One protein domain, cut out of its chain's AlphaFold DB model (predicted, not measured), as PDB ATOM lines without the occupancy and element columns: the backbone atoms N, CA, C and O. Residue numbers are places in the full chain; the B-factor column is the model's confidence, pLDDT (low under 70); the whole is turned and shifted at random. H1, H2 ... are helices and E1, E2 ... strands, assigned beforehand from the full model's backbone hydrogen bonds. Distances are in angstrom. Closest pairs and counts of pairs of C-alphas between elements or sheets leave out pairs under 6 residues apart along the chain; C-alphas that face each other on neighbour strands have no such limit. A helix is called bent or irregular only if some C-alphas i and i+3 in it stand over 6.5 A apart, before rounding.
ATOM      1  N   LEU A  12      89.748 126.274 235.827       89.88
ATOM      2  CA  LEU A  12      91.162 126.625 235.931       89.88
ATOM      3  C   LEU A  12      91.870 125.562 236.767       89.88
ATOM      4  O   LEU A  12      91.604 125.416 237.958       89.88
ATOM      5  N   TYR A  13      92.765 124.807 236.138       90.88
ATOM      6  CA  TYR A  13      93.456 123.692 236.779       90.88
ATOM      7  C   TYR A  13      94.743 124.140 237.466       90.88
ATOM      8  O   TYR A  13      95.455 125.016 236.983       90.88
ATOM      9  N   GLY A  14      95.115 123.461 238.550       88.31
ATOM     10  CA  GLY A  14      96.396 123.707 239.220       88.31
ATOM     11  C   GLY A  14      97.632 123.229 238.479       88.31
ATOM     12  O   GLY A  14      98.752 123.581 238.853       88.31
ATOM     13  N   THR A  15      97.456 122.376 237.474       88.25
ATOM     14  CA  THR A  15      98.540 121.771 236.700       88.25
ATOM     15  C   THR A  15      98.089 121.570 235.257       88.25
ATOM     16  O   THR A  15      96.895 121.458 234.986       88.25
ATOM     17  N   PHE A  16      99.029 121.431 234.324       86.12
ATOM     18  CA  PHE A  16      98.721 121.119 232.923       86.12
ATOM     19  C   PHE A  16      98.355 119.642 232.668       86.12
ATOM     20  O   PHE A  16      98.721 119.065 231.638       86.12
ATOM     21  N   TYR A  17      97.699 118.977 233.625       64.69
ATOM     22  CA  TYR A  17      97.534 117.524 233.620       64.69
ATOM     23  C   TYR A  17      96.957 116.989 232.298       64.69
ATOM     24  O   TYR A  17      95.990 117.513 231.752       64.69
ATOM     25  N   ARG A  18      97.561 115.896 231.803       57.78
ATOM     26  CA  ARG A  18      97.272 115.178 230.540       57.78
ATOM     27  C   ARG A  18      97.547 115.926 229.235       57.78
ATOM     28  O   ARG A  18      97.933 115.249 228.290       57.78
ATOM     29  N   LYS A  19      97.402 117.251 229.171       66.62
ATOM     30  CA  LYS A  19      97.479 117.995 227.902       66.62
ATOM     31  C   LYS A  19      98.863 117.941 227.242       66.62
ATOM     32  O   LYS A  19      98.949 117.912 226.022       66.62
ATOM     33  N   ASP A  27     116.610 115.281 233.204       86.38
ATOM     34  CA  ASP A  27     117.333 116.080 234.206       86.38
ATOM     35  C   ASP A  27     118.541 116.809 233.606       86.38
ATOM     36  O   ASP A  27     118.828 117.959 233.941       86.38
ATOM     37  N   ARG A  28     119.227 116.168 232.652       88.81
ATOM     38  CA  ARG A  28     120.362 116.763 231.941       88.81
ATOM     39  C   ARG A  28     119.947 117.974 231.108       88.81
ATOM     40  O   ARG A  28     120.625 118.997 231.157       88.81
ATOM     41  N   GLN A  29     118.851 117.864 230.358       88.88
ATOM     42  CA  GLN A  29     118.320 118.970 229.557       88.88
ATOM     43  C   GLN A  29     117.843 120.107 230.458       88.88
ATOM     44  O   GLN A  29     118.191 121.258 230.219       88.88
ATOM     45  N   LEU A  30     117.109 119.788 231.528       88.44
ATOM     46  CA  LEU A  30     116.607 120.797 232.455       88.44
ATOM     47  C   LEU A  30     117.748 121.551 233.147       88.44
ATOM     48  O   LEU A  30     117.691 122.772 233.261       88.44
ATOM     49  N   ASN A  31     118.805 120.851 233.570       89.75
ATOM     50  CA  ASN A  31     119.977 121.482 234.173       89.75
ATOM     51  C   ASN A  31     120.705 122.405 233.191       89.75
ATOM     52  O   ASN A  31     121.054 123.522 233.565       89.75
ATOM     53  N   ALA A  32     120.881 121.983 231.935       89.62
ATOM     54  CA  ALA A  32     121.478 122.830 230.905       89.62
ATOM     55  C   ALA A  32     120.628 124.085 230.636       89.62
ATOM     56  O   ALA A  32     121.156 125.192 230.584       89.62
ATOM     57  N   LEU A  33     119.302 123.938 230.534       89.19
ATOM     58  CA  LEU A  33     118.397 125.072 230.333       89.19
ATOM     59  C   LEU A  33     118.424 126.044 231.522       89.19
ATOM     60  O   LEU A  33     118.450 127.253 231.318       89.19
ATOM     61  N   LYS A  34     118.468 125.533 232.760       89.12
ATOM     62  CA  LYS A  34     118.568 126.358 233.975       89.12
ATOM     63  C   LYS A  34     119.876 127.145 234.045       89.12
ATOM     64  O   LYS A  34     119.846 128.306 234.438       89.12
ATOM     65  N   GLN A  35     120.999 126.554 233.635       92.25
ATOM     66  CA  GLN A  35     122.298 127.245 233.575       92.25
ATOM     67  C   GLN A  35     122.304 128.425 232.592       92.25
ATOM     68  O   GLN A  35     123.090 129.354 232.755       92.25
ATOM     69  N   HIS A  36     121.410 128.406 231.603       91.81
ATOM     70  CA  HIS A  36     121.271 129.445 230.585       91.81
ATOM     71  C   HIS A  36     119.888 130.107 230.606       91.81
ATOM     72  O   HIS A  36     119.423 130.590 229.573       91.81
ATOM     73  N   ARG A  37     119.221 130.131 231.768       91.94
ATOM     74  CA  ARG A  37     117.828 130.577 231.922       91.94
ATOM     75  C   ARG A  37     117.554 131.916 231.242       91.94
ATOM     76  O   ARG A  37     116.588 132.016 230.495       91.94
ATOM     77  N   ASP A  38     118.422 132.902 231.446       89.75
ATOM     78  CA  ASP A  38     118.230 134.251 230.905       89.75
ATOM     79  C   ASP A  38     118.343 134.274 229.379       89.75
ATOM     80  O   ASP A  38     117.550 134.926 228.703       89.75
ATOM     81  N   THR A  39     119.288 133.518 228.813       92.19
ATOM     82  CA  THR A  39     119.434 133.373 227.357       92.19
ATOM     83  C   THR A  39     118.229 132.661 226.753       92.19
ATOM     84  O   THR A  39     117.708 133.089 225.724       92.19
ATOM     85  N   ILE A  40     117.756 131.596 227.405       91.94
ATOM     86  CA  ILE A  40     116.556 130.877 226.976       91.94
ATOM     87  C   ILE A  40     115.333 131.791 227.056       91.94
ATOM     88  O   ILE A  40     114.531 131.797 226.128       91.94
ATOM     89  N   PHE A  41     115.209 132.605 228.104       92.50
ATOM     90  CA  PHE A  41     114.120 133.567 228.210       92.50
ATOM     91  C   PHE A  41     114.153 134.605 227.084       92.50
ATOM     92  O   PHE A  41     113.132 134.802 226.436       92.50
ATOM     93  N   HIS A  42     115.312 135.189 226.770       93.25
ATOM     94  CA  HIS A  42     115.435 136.111 225.633       93.25
ATOM     95  C   HIS A  42     115.064 135.446 224.302       93.25
ATOM     96  O   HIS A  42     114.442 136.065 223.440       93.25
ATOM     97  N   LEU A  43     115.433 134.176 224.105       92.38
ATOM     98  CA  LEU A  43     115.024 133.430 222.916       92.38
ATOM     99  C   LEU A  43     113.501 133.244 222.872       92.38
ATOM    100  O   LEU A  43     112.894 133.458 221.825       92.38
ATOM    101  N   LEU A  44     112.887 132.870 223.997       92.50
ATOM    102  CA  LEU A  44     111.438 132.711 224.108       92.50
ATOM    103  C   LEU A  44     110.702 134.022 223.839       92.50
ATOM    104  O   LEU A  44     109.749 134.016 223.067       92.50
ATOM    105  N   ASP A  45     111.155 135.129 224.424       92.69
ATOM    106  CA  ASP A  45     110.551 136.448 224.243       92.69
ATOM    107  C   ASP A  45     110.572 136.884 222.771       92.69
ATOM    108  O   ASP A  45     109.551 137.292 222.216       92.69
ATOM    109  N   ASN A  46     111.697 136.665 222.081       92.94
ATOM    110  CA  ASN A  46     111.803 136.921 220.643       92.94
ATOM    111  C   ASN A  46     110.827 136.069 219.815       92.94
ATOM    112  O   ASN A  46     110.217 136.569 218.869       92.94
ATOM    113  N   VAL A  47     110.674 134.784 220.152       91.75
ATOM    114  CA  VAL A  47     109.742 133.883 219.456       91.75
ATOM    115  C   VAL A  47     108.294 134.302 219.705       91.75
ATOM    116  O   VAL A  47     107.535 134.443 218.751       91.75
ATOM    117  N   ILE A  48     107.921 134.568 220.959       92.81
ATOM    118  CA  ILE A  48     106.565 135.000 221.332       92.81
ATOM    119  C   ILE A  48     106.224 136.332 220.662       92.81
ATOM    120  O   ILE A  48     105.132 136.487 220.121       92.81
ATOM    121  N   SER A  49     107.164 137.278 220.651       91.06
ATOM    122  CA  SER A  49     106.993 138.579 220.001       91.06
ATOM    123  C   SER A  49     106.800 138.449 218.490       91.06
ATOM    124  O   SER A  49     105.984 139.166 217.910       91.06
ATOM    125  N   LYS A  50     107.515 137.519 217.847       92.50
ATOM    126  CA  LYS A  50     107.394 137.255 216.409       92.50
ATOM    127  C   LYS A  50     106.077 136.567 216.049       92.50
ATOM    128  O   LYS A  50     105.429 136.968 215.086       92.50
ATOM    129  N   ASP A  51     105.709 135.526 216.790       90.00
ATOM    130  CA  ASP A  51     104.523 134.715 216.498       90.00
ATOM    131  C   ASP A  51     103.235 135.398 216.983       90.00
ATOM    132  O   ASP A  51     102.142 135.115 216.492       90.00
ATOM    133  N   GLY A  52     103.354 136.317 217.943       89.81
ATOM    134  CA  GLY A  52     102.254 137.076 218.526       89.81
ATOM    135  C   GLY A  52     101.459 136.315 219.590       89.81
ATOM    136  O   GLY A  52     100.525 136.891 220.150       89.81
ATOM    137  N   PHE A  53     101.817 135.064 219.897       91.50
ATOM    138  CA  PHE A  53     101.179 134.244 220.929       91.50
ATOM    139  C   PHE A  53     102.175 133.339 221.670       91.50
ATOM    140  O   PHE A  53     103.244 133.006 221.163       91.50
ATOM    141  N   ILE A  54     101.804 132.895 222.875       92.62
ATOM    142  CA  ILE A  54     102.581 131.904 223.635       92.62
ATOM    143  C   ILE A  54     102.179 130.500 223.177       92.62
ATOM    144  O   ILE A  54     101.119 129.986 223.539       92.62
ATOM    145  N   GLY A  55     103.036 129.867 222.377       89.38
ATOM    146  CA  GLY A  55     102.874 128.465 221.996       89.38
ATOM    147  C   GLY A  55     103.147 127.496 223.152       89.38
ATOM    148  O   GLY A  55     103.829 127.828 224.122       89.38
ATOM    149  N   THR A  56     102.672 126.256 223.020       88.12
ATOM    150  CA  THR A  56     102.831 125.185 224.022       88.12
ATOM    151  C   THR A  56     104.271 125.014 224.511       88.12
ATOM    152  O   THR A  56     104.510 124.937 225.713       88.12
ATOM    153  N   ASN A  57     105.248 124.998 223.599       88.00
ATOM    154  CA  ASN A  57     106.657 124.828 223.966       88.00
ATOM    155  C   ASN A  57     107.170 125.993 224.819       88.00
ATOM    156  O   ASN A  57     107.906 125.773 225.781       88.00
ATOM    157  N   ALA A  58     106.769 127.223 224.484       91.31
ATOM    158  CA  ALA A  58     107.143 128.404 225.247       91.31
ATOM    159  C   ALA A  58     106.514 128.359 226.642       91.31
ATOM    160  O   ALA A  58     107.228 128.477 227.633       91.31
ATOM    161  N   LEU A  59     105.217 128.054 226.725       92.62
ATOM    162  CA  LEU A  59     104.484 127.885 227.980       92.62
ATOM    163  C   LEU A  59     105.132 126.848 228.913       92.62
ATOM    164  O   LEU A  59     105.381 127.133 230.084       92.62
ATOM    165  N   LEU A  60     105.460 125.664 228.394       90.56
ATOM    166  CA  LEU A  60     106.083 124.594 229.180       90.56
ATOM    167  C   LEU A  60     107.514 124.933 229.596       90.56
ATOM    168  O   LEU A  60     107.932 124.598 230.702       90.56
ATOM    169  N   THR A  61     108.263 125.623 228.737       91.19
ATOM    170  CA  THR A  61     109.622 126.069 229.068       91.19
ATOM    171  C   THR A  61     109.591 127.149 230.149       91.19
ATOM    172  O   THR A  61     110.363 127.072 231.104       91.19
ATOM    173  N   MET A  62     108.660 128.106 230.063       93.31
ATOM    174  CA  MET A  62     108.447 129.128 231.094       93.31
ATOM    175  C   MET A  62     108.100 128.503 232.447       93.31
ATOM    176  O   MET A  62     108.653 128.904 233.472       93.31
ATOM    177  N   GLU A  63     107.240 127.483 232.453       92.81
ATOM    178  CA  GLU A  63     106.908 126.717 233.657       92.81
ATOM    179  C   GLU A  63     108.125 125.962 234.210       92.81
ATOM    180  O   GLU A  63     108.400 126.020 235.414       92.81
ATOM    181  N   SER A  64     108.887 125.288 233.343       90.62
ATOM    182  CA  SER A  64     110.027 124.446 233.733       90.62
ATOM    183  C   SER A  64     111.178 125.259 234.325       90.62
ATOM    184  O   SER A  64     111.861 124.798 235.244       90.62
ATOM    185  N   LEU A  65     111.382 126.477 233.820       91.56
ATOM    186  CA  LEU A  65     112.442 127.391 234.250       91.56
ATOM    187  C   LEU A  65     111.980 128.423 235.287       91.56
ATOM    188  O   LEU A  65     112.780 129.261 235.705       91.56
ATOM    189  N   ASN A  66     110.714 128.353 235.716       92.00
ATOM    190  CA  ASN A  66     110.090 129.292 236.646       92.00
ATOM    191  C   ASN A  66     110.356 130.759 236.253       92.00
ATOM    192  O   ASN A  66     110.956 131.532 237.004       92.00
ATOM    193  N   VAL A  67     109.995 131.116 235.018       91.94
ATOM    194  CA  VAL A  67     110.316 132.416 234.410       91.94
ATOM    195  C   VAL A  67     109.358 133.505 234.885       91.94
ATOM    196  O   VAL A  67     108.385 133.844 234.213       91.94
ATOM    197  N   ARG A  68     109.636 134.051 236.070       93.38
ATOM    198  CA  ARG A  68     108.869 135.142 236.686       93.38
ATOM    199  C   ARG A  68     108.824 136.403 235.816       93.38
ATOM    200  O   ARG A  68     107.805 137.081 235.761       93.38
ATOM    201  N   GLU A  69     109.895 136.691 235.095       92.12
ATOM    202  CA  GLU A  69     110.056 137.830 234.188       92.12
ATOM    203  C   GLU A  69     109.113 137.750 232.984       92.12
ATOM    204  O   GLU A  69     108.834 138.760 232.349       92.12
ATOM    205  N   GLY A  70     108.578 136.563 232.691       93.31
ATOM    206  CA  GLY A  70     107.594 136.362 231.637       93.31
ATOM    207  C   GLY A  70     106.157 136.678 232.052       93.31
ATOM    208  O   GLY A  70     105.274 136.651 231.199       93.31
ATOM    209  N   ILE A  71     105.892 136.995 233.326       95.88
ATOM    210  CA  ILE A  71     104.541 137.334 233.806       95.88
ATOM    211  C   ILE A  71     103.899 138.475 232.995       95.88
ATOM    212  O   ILE A  71     102.754 138.297 232.577       95.88
ATOM    213  N   PRO A  72     104.579 139.604 232.704       95.56
ATOM    214  CA  PRO A  72     104.001 140.664 231.877       95.56
ATOM    215  C   PRO A  72     103.585 140.185 230.481       95.56
ATOM    216  O   PRO A  72     102.513 140.548 230.008       95.56
ATOM    217  N   ILE A  73     104.387 139.313 229.857       95.00
ATOM    218  CA  ILE A  73     104.096 138.737 228.534       95.00
ATOM    219  C   ILE A  73     102.829 137.874 228.602       95.00
ATOM    220  O   ILE A  73     101.965 137.952 227.732       95.00
ATOM    221  N   VAL A  74     102.688 137.065 229.656       96.75
ATOM    222  CA  VAL A  74     101.500 136.224 229.871       96.75
ATOM    223  C   VAL A  74     100.244 137.072 230.090       96.75
ATOM    224  O   VAL A  74      99.187 136.743 229.553       96.75
ATOM    225  N   LEU A  75     100.348 138.166 230.850       96.69
ATOM    226  CA  LEU A  75      99.230 139.076 231.105       96.69
ATOM    227  C   LEU A  75      98.770 139.798 229.829       96.69
ATOM    228  O   LEU A  75      97.572 139.816 229.564       96.69
ATOM    229  N   ASP A  76      99.701 140.300 229.013       95.31
ATOM    230  CA  ASP A  76      99.391 140.922 227.714       95.31
ATOM    231  C   ASP A  76      98.683 139.944 226.758       95.31
ATOM    232  O   ASP A  76      97.759 140.299 226.026       95.31
ATOM    233  N   GLN A  77      99.066 138.668 226.792       94.62
ATOM    234  CA  GLN A  77      98.403 137.632 226.001       94.62
ATOM    235  C   GLN A  77      96.975 137.351 226.475       94.62
ATOM    236  O   GLN A  77      96.082 137.176 225.644       94.62
ATOM    237  N   LEU A  78      96.745 137.358 227.789       94.94
ATOM    238  CA  LEU A  78      95.404 137.234 228.363       94.94
ATOM    239  C   LEU A  78      94.502 138.421 228.000       94.94
ATOM    240  O   LEU A  78      93.313 138.214 227.771       94.94
ATOM    241  N   ASP A  79      95.059 139.631 227.877       93.50
ATOM    242  CA  ASP A  79      94.322 140.815 227.407       93.50
ATOM    243  C   ASP A  79      93.863 140.693 225.949       93.50
ATOM    244  O   ASP A  79      92.797 141.186 225.580       93.50
ATOM    245  N   LYS A  80      94.644 140.004 225.111       92.56
ATOM    246  CA  LYS A  80      94.294 139.749 223.706       92.56
ATOM    247  C   LYS A  80      93.260 138.640 223.567       92.56
ATOM    248  O   LYS A  80      92.352 138.737 222.740       92.56
ATOM    249  N   LYS A  81      93.432 137.549 224.318       89.81
ATOM    250  CA  LYS A  81      92.555 136.381 224.258       89.81
ATOM    251  C   LYS A  81      92.625 135.566 225.544       89.81
ATOM    252  O   LYS A  81      93.674 135.036 225.905       89.81
ATOM    253  N   GLU A  82      91.459 135.352 226.145       88.44
ATOM    254  CA  GLU A  82      91.297 134.469 227.301       88.44
ATOM    255  C   GLU A  82      91.820 133.052 227.016       88.44
ATOM    256  O   GLU A  82      91.474 132.421 226.009       88.44
ATOM    257  N   ASN A  83      92.661 132.546 227.922       91.31
ATOM    258  CA  ASN A  83      93.264 131.223 227.822       91.31
ATOM    259  C   ASN A  83      93.536 130.635 229.214       91.31
ATOM    260  O   ASN A  83      94.424 131.094 229.934       91.31
ATOM    261  N   ASN A  84      92.816 129.567 229.564       92.38
ATOM    262  CA  ASN A  84      92.923 128.901 230.865       92.38
ATOM    263  C   ASN A  84      94.340 128.389 231.166       92.38
ATOM    264  O   ASN A  84      94.762 128.419 232.318       92.38
ATOM    265  N   ASP A  85      95.110 127.976 230.152       92.25
ATOM    266  CA  ASP A  85      96.485 127.515 230.368       92.25
ATOM    267  C   ASP A  85      97.409 128.655 230.809       92.25
ATOM    268  O   ASP A  85      98.360 128.425 231.551       92.25
ATOM    269  N   LEU A  86      97.135 129.892 230.388       95.44
ATOM    270  CA  LEU A  86      97.912 131.049 230.824       95.44
ATOM    271  C   LEU A  86      97.638 131.371 232.298       95.44
ATOM    272  O   LEU A  86      98.582 131.655 233.031       95.44
ATOM    273  N   TYR A  87      96.400 131.221 232.778       95.94
ATOM    274  CA  TYR A  87      96.110 131.305 234.218       95.94
ATOM    275  C   TYR A  87      96.795 130.186 235.005       95.94
ATOM    276  O   TYR A  87      97.410 130.451 236.038       95.94
ATOM    277  N   THR A  88      96.754 128.952 234.496       94.94
ATOM    278  CA  THR A  88      97.483 127.821 235.088       94.94
ATOM    279  C   THR A  88      98.982 128.111 235.172       94.94
ATOM    280  O   THR A  88      99.595 127.870 236.211       94.94
ATOM    281  N   LEU A  89      99.575 128.687 234.120       95.56
ATOM    282  CA  LEU A  89     100.978 129.101 234.122       95.56
ATOM    283  C   LEU A  89     101.256 130.127 235.228       95.56
ATOM    284  O   LEU A  89     102.194 129.935 235.998       95.56
ATOM    285  N   LEU A  90     100.436 131.176 235.352       97.06
ATOM    286  CA  LEU A  90     100.595 132.192 236.399       97.06
ATOM    287  C   LEU A  90     100.544 131.583 237.808       97.06
ATOM    288  O   LEU A  90     101.398 131.888 238.641       97.06
ATOM    289  N   MET A  91      99.584 130.690 238.069       96.19
ATOM    290  CA  MET A  91      99.476 129.988 239.353       96.19
ATOM    291  C   MET A  91     100.706 129.119 239.637       96.19
ATOM    292  O   MET A  91     101.236 129.142 240.750       96.19
ATOM    293  N   LEU A  92     101.209 128.400 238.629       95.12
ATOM    294  CA  LEU A  92     102.415 127.582 238.753       95.12
ATOM    295  C   LEU A  92     103.665 128.426 239.018       95.12
ATOM    296  O   LEU A  92     104.466 128.040 239.866       95.12
ATOM    297  N   LEU A  93     103.818 129.577 238.357       95.56
ATOM    298  CA  LEU A  93     104.931 130.502 238.599       95.56
ATOM    299  C   LEU A  93     104.898 131.053 240.031       95.56
ATOM    300  O   LEU A  93     105.909 131.016 240.728       95.56
ATOM    301  N   MET A  94     103.732 131.497 240.512       95.81
ATOM    302  CA  MET A  94     103.580 131.970 241.896       95.81
ATOM    303  C   MET A  94     103.839 130.860 242.920       95.81
ATOM    304  O   MET A  94     104.452 131.104 243.960       95.81
ATOM    305  N   ARG A  95     103.390 129.632 242.634       94.69
ATOM    306  CA  ARG A  95     103.626 128.468 243.492       94.69
ATOM    307  C   ARG A  95     105.106 128.097 243.548       94.69
ATOM    308  O   ARG A  95     105.640 127.955 244.641       94.69
ATOM    309  N   LYS A  96     105.760 127.930 242.393       93.25
ATOM    310  CA  LYS A  96     107.183 127.554 242.289       93.25
ATOM    311  C   LYS A  96     108.116 128.654 242.787       93.25
ATOM    312  O   LYS A  96     109.193 128.351 243.282       93.25
ATOM    313  N   GLY A  97     107.710 129.914 242.655       92.06
ATOM    314  CA  GLY A  97     108.383 131.068 243.246       92.06
ATOM    315  C   GLY A  97     108.095 131.280 244.733       92.06
ATOM    316  O   GLY A  97     108.461 132.320 245.266       92.06
ATOM    317  N   ASP A  98     107.412 130.339 245.394       91.94
ATOM    318  CA  ASP A  98     107.100 130.372 246.823       91.94
ATOM    319  C   ASP A  98     106.401 131.656 247.308       91.94
ATOM    320  O   ASP A  98     106.550 132.069 248.462       91.94
ATOM    321  N   TYR A  99     105.569 132.270 246.463       94.38
ATOM    322  CA  TYR A  99     104.950 133.558 246.762       94.38
ATOM    323  C   TYR A  99     103.986 133.480 247.956       94.38
ATOM    324  O   TYR A  99     102.874 132.948 247.877       94.38
ATOM    325  N   ALA A 100     104.403 134.060 249.083       92.81
ATOM    326  CA  ALA A 100     103.717 133.916 250.365       92.81
ATOM    327  C   ALA A 100     102.271 134.438 250.366       92.81
ATOM    328  O   ALA A 100     101.428 133.888 251.074       92.81
ATOM    329  N   LYS A 101     101.963 135.491 249.595       93.38
ATOM    330  CA  LYS A 101     100.592 136.018 249.511       93.38
ATOM    331  C   LYS A 101      99.671 135.065 248.754       93.38
ATOM    332  O   LYS A 101      98.545 134.864 249.192       93.38
ATOM    333  N   PHE A 102     100.155 134.434 247.682       94.31
ATOM    334  CA  PHE A 102      99.373 133.449 246.935       94.31
ATOM    335  C   PHE A 102      99.072 132.210 247.781       94.31
ATOM    336  O   PHE A 102      97.921 131.793 247.843       94.31
ATOM    337  N   LYS A 103     100.052 131.708 248.545       93.19
ATOM    338  CA  LYS A 103      99.876 130.560 249.460       93.19
ATOM    339  C   LYS A 103      98.786 130.738 250.527       93.19
ATOM    340  O   LYS A 103      98.352 129.756 251.111       93.19
ATOM    341  N   LYS A 104      98.366 131.976 250.809       92.94
ATOM    342  CA  LYS A 104      97.322 132.302 251.796       92.94
ATOM    343  C   LYS A 104      95.931 132.484 251.182       92.94
ATOM    344  O   LYS A 104      94.998 132.831 251.899       92.94
ATOM    345  N   THR A 105      95.799 132.335 249.867       92.94
ATOM    346  CA  THR A 105      94.513 132.484 249.173       92.94
ATOM    347  C   THR A 105      93.679 131.215 249.263       92.94
ATOM    348  O   THR A 105      94.221 130.115 249.350       92.94
ATOM    349  N   THR A 106      92.360 131.371 249.163       91.31
ATOM    350  CA  THR A 106      91.418 130.253 249.008       91.31
ATOM    351  C   THR A 106      91.712 129.449 247.742       91.31
ATOM    352  O   THR A 106      91.755 128.227 247.804       91.31
ATOM    353  N   ILE A 107      92.056 130.128 246.637       92.50
ATOM    354  CA  ILE A 107      92.512 129.497 245.387       92.50
ATOM    355  C   ILE A 107      93.663 128.519 245.645       92.50
ATOM    356  O   ILE A 107      93.649 127.396 245.146       92.50
ATOM    357  N   TYR A 108      94.676 128.926 246.415       94.06
ATOM    358  CA  TYR A 108      95.806 128.047 246.700       94.06
ATOM    359  C   TYR A 108      95.384 126.825 247.513       94.06
ATOM    360  O   TYR A 108      95.828 125.723 247.204       94.06
ATOM    361  N   GLU A 109      94.539 127.004 248.524       92.44
ATOM    362  CA  GLU A 109      94.064 125.896 249.356       92.44
ATOM    363  C   GLU A 109      93.254 124.880 248.536       92.44
ATOM    364  O   GLU A 109      93.508 123.681 248.608       92.44
ATOM    365  N   GLU A 110      92.352 125.347 247.673       91.00
ATOM    366  CA  GLU A 110      91.528 124.476 246.825       91.00
ATOM    367  C   GLU A 110      92.355 123.706 245.784       91.00
ATOM    368  O   GLU A 110      92.078 122.543 245.469       91.00
ATOM    369  N   ILE A 111      93.397 124.344 245.246       92.25
ATOM    370  CA  ILE A 111      94.185 123.794 244.142       92.25
ATOM    371  C   ILE A 111      95.411 122.998 244.612       92.25
ATOM    372  O   ILE A 111      95.811 122.039 243.948       92.25
ATOM    373  N   TYR A 112      96.031 123.404 245.718       92.62
ATOM    374  CA  TYR A 112      97.327 122.905 246.186       92.62
ATOM    375  C   TYR A 112      97.354 122.539 247.677       92.62
ATOM    376  O   TYR A 112      98.414 122.144 248.174       92.62
ATOM    377  N   GLY A 113      96.234 122.680 248.392       90.25
ATOM    378  CA  GLY A 113      96.113 122.316 249.802       90.25
ATOM    379  C   GLY A 113      96.165 120.803 250.051       90.25
ATOM    380  O   GLY A 113      96.301 120.012 249.112       90.25
ATOM    381  N   PRO A 114      96.062 120.365 251.315       88.25
ATOM    382  CA  PRO A 114      96.212 118.960 251.705       88.25
ATOM    383  C   PRO A 114      95.218 118.013 251.022       88.25
ATOM    384  O   PRO A 114      95.580 116.892 250.677       88.25
ATOM    385  N   GLU A 115      93.997 118.488 250.776       86.75
ATOM    386  CA  GLU A 115      92.927 117.720 250.122       86.75
ATOM    387  C   GLU A 115      92.977 117.811 248.585       86.75
ATOM    388  O   GLU A 115      92.143 117.231 247.885       86.75
ATOM    389  N   SER A 116      93.947 118.547 248.033       87.50
ATOM    390  CA  SER A 116      94.074 118.716 246.589       87.50
ATOM    391  C   SER A 116      94.632 117.466 245.904       87.50
ATOM    392  O   SER A 116      95.436 116.703 246.443       87.50
ATOM    393  N   HIS A 117      94.229 117.263 244.654       83.69
ATOM    394  CA  HIS A 117      94.731 116.204 243.790       83.69
ATOM    395  C   HIS A 117      95.143 116.764 242.427       83.69
ATOM    396  O   HIS A 117      94.921 117.920 242.087       83.69
ATOM    397  N   ILE A 118      95.703 115.916 241.562       76.31
ATOM    398  CA  ILE A 118      96.241 116.331 240.250       76.31
ATOM    399  C   ILE A 118      95.207 116.945 239.281       76.31
ATOM    400  O   ILE A 118      95.562 117.466 238.228       76.31
ATOM    401  N   ARG A 119      93.919 116.857 239.625       82.81
ATOM    402  CA  ARG A 119      92.791 117.434 238.876       82.81
ATOM    403  C   ARG A 119      92.078 118.542 239.651       82.81
ATOM    404  O   ARG A 119      90.999 118.937 239.231       82.81
ATOM    405  N   SER A 120      92.641 118.992 240.771       89.12
ATOM    406  CA  SER A 120      92.091 120.120 241.505       89.12
ATOM    407  C   SER A 120      92.040 121.336 240.597       89.12
ATOM    408  O   SER A 120      92.982 121.634 239.848       89.12
ATOM    409  N   ALA A 121      90.887 121.978 240.636       90.75
ATOM    410  CA  ALA A 121      90.534 123.069 239.769       90.75
ATOM    411  C   ALA A 121      89.546 123.973 240.490       90.75
ATOM    412  O   ALA A 121      88.796 123.512 241.350       90.75
ATOM    413  N   ILE A 122      89.535 125.231 240.084       91.75
ATOM    414  CA  ILE A 122      88.533 126.212 240.493       91.75
ATOM    415  C   ILE A 122      87.674 126.583 239.290       91.75
ATOM    416  O   ILE A 122      88.030 126.316 238.135       91.75
ATOM    417  N   ASP A 123      86.542 127.216 239.552       91.81
ATOM    418  CA  ASP A 123      85.711 127.797 238.511       91.81
ATOM    419  C   ASP A 123      86.455 128.925 237.772       91.81
ATOM    420  O   ASP A 123      87.193 129.719 238.361       91.81
ATOM    421  N   ASN A 124      86.254 129.019 236.457       90.62
ATOM    422  CA  ASN A 124      86.782 130.114 235.642       90.62
ATOM    423  C   ASN A 124      85.886 131.364 235.721       90.62
ATOM    424  O   ASN A 124      85.441 131.889 234.695       90.62
ATOM    425  N   SER A 125      85.572 131.818 236.935       92.12
ATOM    426  CA  SER A 125      84.862 133.079 237.149       92.12
ATOM    427  C   SER A 125      85.768 134.286 236.935       92.12
ATOM    428  O   SER A 125      86.994 134.222 237.041       92.12
ATOM    429  N   GLN A 126      85.138 135.434 236.671       91.88
ATOM    430  CA  GLN A 126      85.844 136.709 236.577       91.88
ATOM    431  C   GLN A 126      86.610 137.035 237.867       91.88
ATOM    432  O   GLN A 126      87.751 137.475 237.790       91.88
ATOM    433  N   GLU A 127      86.021 136.751 239.031       93.88
ATOM    434  CA  GLU A 127      86.646 136.985 240.336       93.88
ATOM    435  C   GLU A 127      87.958 136.202 240.487       93.88
ATOM    436  O   GLU A 127      88.993 136.786 240.815       93.88
ATOM    437  N   ASN A 128      87.947 134.906 240.160       94.31
ATOM    438  CA  ASN A 128      89.149 134.076 240.213       94.31
ATOM    439  C   ASN A 128      90.210 134.540 239.209       94.31
ATOM    440  O   ASN A 128      91.392 134.623 239.553       94.31
ATOM    441  N   ARG A 129      89.807 134.894 237.982       94.75
ATOM    442  CA  ARG A 129      90.725 135.434 236.967       94.75
ATOM    443  C   ARG A 129      91.388 136.726 237.434       94.75
ATOM    444  O   ARG A 129      92.611 136.842 237.351       94.75
ATOM    445  N   ASP A 130      90.612 137.663 237.965       95.88
ATOM    446  CA  ASP A 130      91.121 138.948 238.445       95.88
ATOM    447  C   ASP A 130      92.049 138.761 239.646       95.88
ATOM    448  O   ASP A 130      93.124 139.364 239.698       95.88
ATOM    449  N   LEU A 131      91.696 137.871 240.578       95.62
ATOM    450  CA  LEU A 131      92.551 137.539 241.713       95.62
ATOM    451  C   LEU A 131      93.890 136.942 241.254       95.62
ATOM    452  O   LEU A 131      94.941 137.393 241.717       95.62
ATOM    453  N   ILE A 132      93.880 135.988 240.316       96.69
ATOM    454  CA  ILE A 132      95.107 135.385 239.769       96.69
ATOM    455  C   ILE A 132      95.968 136.447 239.078       96.69
ATOM    456  O   ILE A 132      97.170 136.518 239.341       96.69
ATOM    457  N   ARG A 133      95.376 137.299 238.233       97.31
ATOM    458  CA  ARG A 133      96.100 138.361 237.510       97.31
ATOM    459  C   ARG A 133      96.714 139.377 238.468       97.31
ATOM    460  O   ARG A 133      97.893 139.700 238.338       97.31
ATOM    461  N   ASN A 134      95.954 139.829 239.464       96.31
ATOM    462  CA  ASN A 134      96.424 140.784 240.467       96.31
ATOM    463  C   ASN A 134      97.536 140.199 241.344       96.31
ATOM    464  O   ASN A 134      98.531 140.878 241.620       96.31
ATOM    465  N   MET A 135      97.404 138.935 241.753       95.62
ATOM    466  CA  MET A 135      98.444 138.244 242.512       95.62
ATOM    467  C   MET A 135      99.705 138.034 241.682       95.62
ATOM    468  O   MET A 135     100.792 138.287 242.195       95.62
ATOM    469  N   ALA A 136      99.577 137.651 240.411       96.50
ATOM    470  CA  ALA A 136     100.711 137.471 239.512       96.50
ATOM    471  C   ALA A 136     101.440 138.791 239.242       96.50
ATOM    472  O   ALA A 136     102.664 138.842 239.323       96.50
ATOM    473  N   LYS A 137     100.697 139.877 238.997       96.25
ATOM    474  CA  LYS A 137     101.266 141.222 238.861       96.25
ATOM    475  C   LYS A 137     102.015 141.638 240.128       96.25
ATOM    476  O   LYS A 137     103.174 142.028 240.053       96.25
ATOM    477  N   SER A 138     101.394 141.460 241.293       95.25
ATOM    478  CA  SER A 138     102.028 141.753 242.586       95.25
ATOM    479  C   SER A 138     103.266 140.885 242.838       95.25
ATOM    480  O   SER A 138     104.239 141.357 243.418       95.25
ATOM    481  N   PHE A 139     103.230 139.618 242.412       95.12
ATOM    482  CA  PHE A 139     104.370 138.714 242.487       95.12
ATOM    483  C   PHE A 139     105.498 139.191 241.582       95.12
ATOM    484  O   PHE A 139     106.631 139.204 242.022       95.12
ATOM    485  N   PHE A 140     105.221 139.636 240.355       94.69
ATOM    486  CA  PHE A 140     106.234 140.228 239.480       94.69
ATOM    487  C   PHE A 140     106.848 141.499 240.088       94.69
ATOM    488  O   PHE A 140     108.068 141.597 240.167       94.69
ATOM    489  N   GLU A 141     106.021 142.413 240.600       92.62
ATOM    490  CA  GLU A 141     106.433 143.717 241.145       92.62
ATOM    491  C   GLU A 141     107.149 143.649 242.507       92.62
ATOM    492  O   GLU A 141     107.712 144.648 242.964       92.62
TER     493      GLU A 141
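This is residues 12 to 19 and 27 to 141 of the 145 residues of an uncharacterized protein of Sphingobacterium sp. UDSM-2020 (UniProt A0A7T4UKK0). A compact cluster of helices is built round H5 in the middle, with H3, H4 and H7 packed on it. H2 lies beyond H3 at one end, where H1 makes a corner with H2; H6 and short E1 lie toward the other end. The printed part has 123 residues, with seven named helices and one named strand in the order H1 H2 H3 H4 H5 H6 E1 H7, mostly helix. The radius of gyration of the C-alphas is 14.2 A, and they span 36 by 34 by 30 A.

After residues 12 to 19 and a cut, H1 takes residues 27 to 35, from C-alpha 27 at (117.333, 116.080, 234.206). H2 is residues 37 to 51, 20.8 A long, and H3 56 to 64. H4, 68 to 80, 20.1 A, is irregular: C-alphas 69 and 72 are 7.1 A apart. H5 is 84 to 96, 18.3 A, H6 106 to 112, E1 121 to 123, and H7 126 to 141, 22.2 A, ending at C-alpha 141 (106.433, 143.717, 241.145).

H5, the hub, forms a bundle, a group of helices side by side, with H4 and H7. H4 and H5 are a helical hairpin, closest at the C-alphas of Val 74 and Leu 86, 6.4 A. H5 touches H7 at a steep tilt of 43 degrees, closest at C-alphas 90 and 136, 6.1 A. H3 touches H5, closest at C-alphas 63 and 89, 6.4 A. H2 and H3, a helical hairpin, only just touch, with 3 pairs of C-alphas within 8 A, closest 44 and 58. H1 is close to H2 but not clearly touching, about perpendicular at 88 degrees. H6 and H5 are near each other. E1 pairs with no named strand, but its residues 121 to 122 pair antiparallel with residues 12 to 13. Every O i to N i+4 pair is within hydrogen-bond range in H1, H2, H3, H5, H6 and H7, and 7 of 9 in H4.

The farthest C-alphas, of Lys 50 and Glu 115, are 41.6 A apart. Residues 20 to 26 are not printed, a gap of 20.9 A between C-alphas 19 and 27. No link between named elements is long. Residues 17 to 19 have pLDDT under 70.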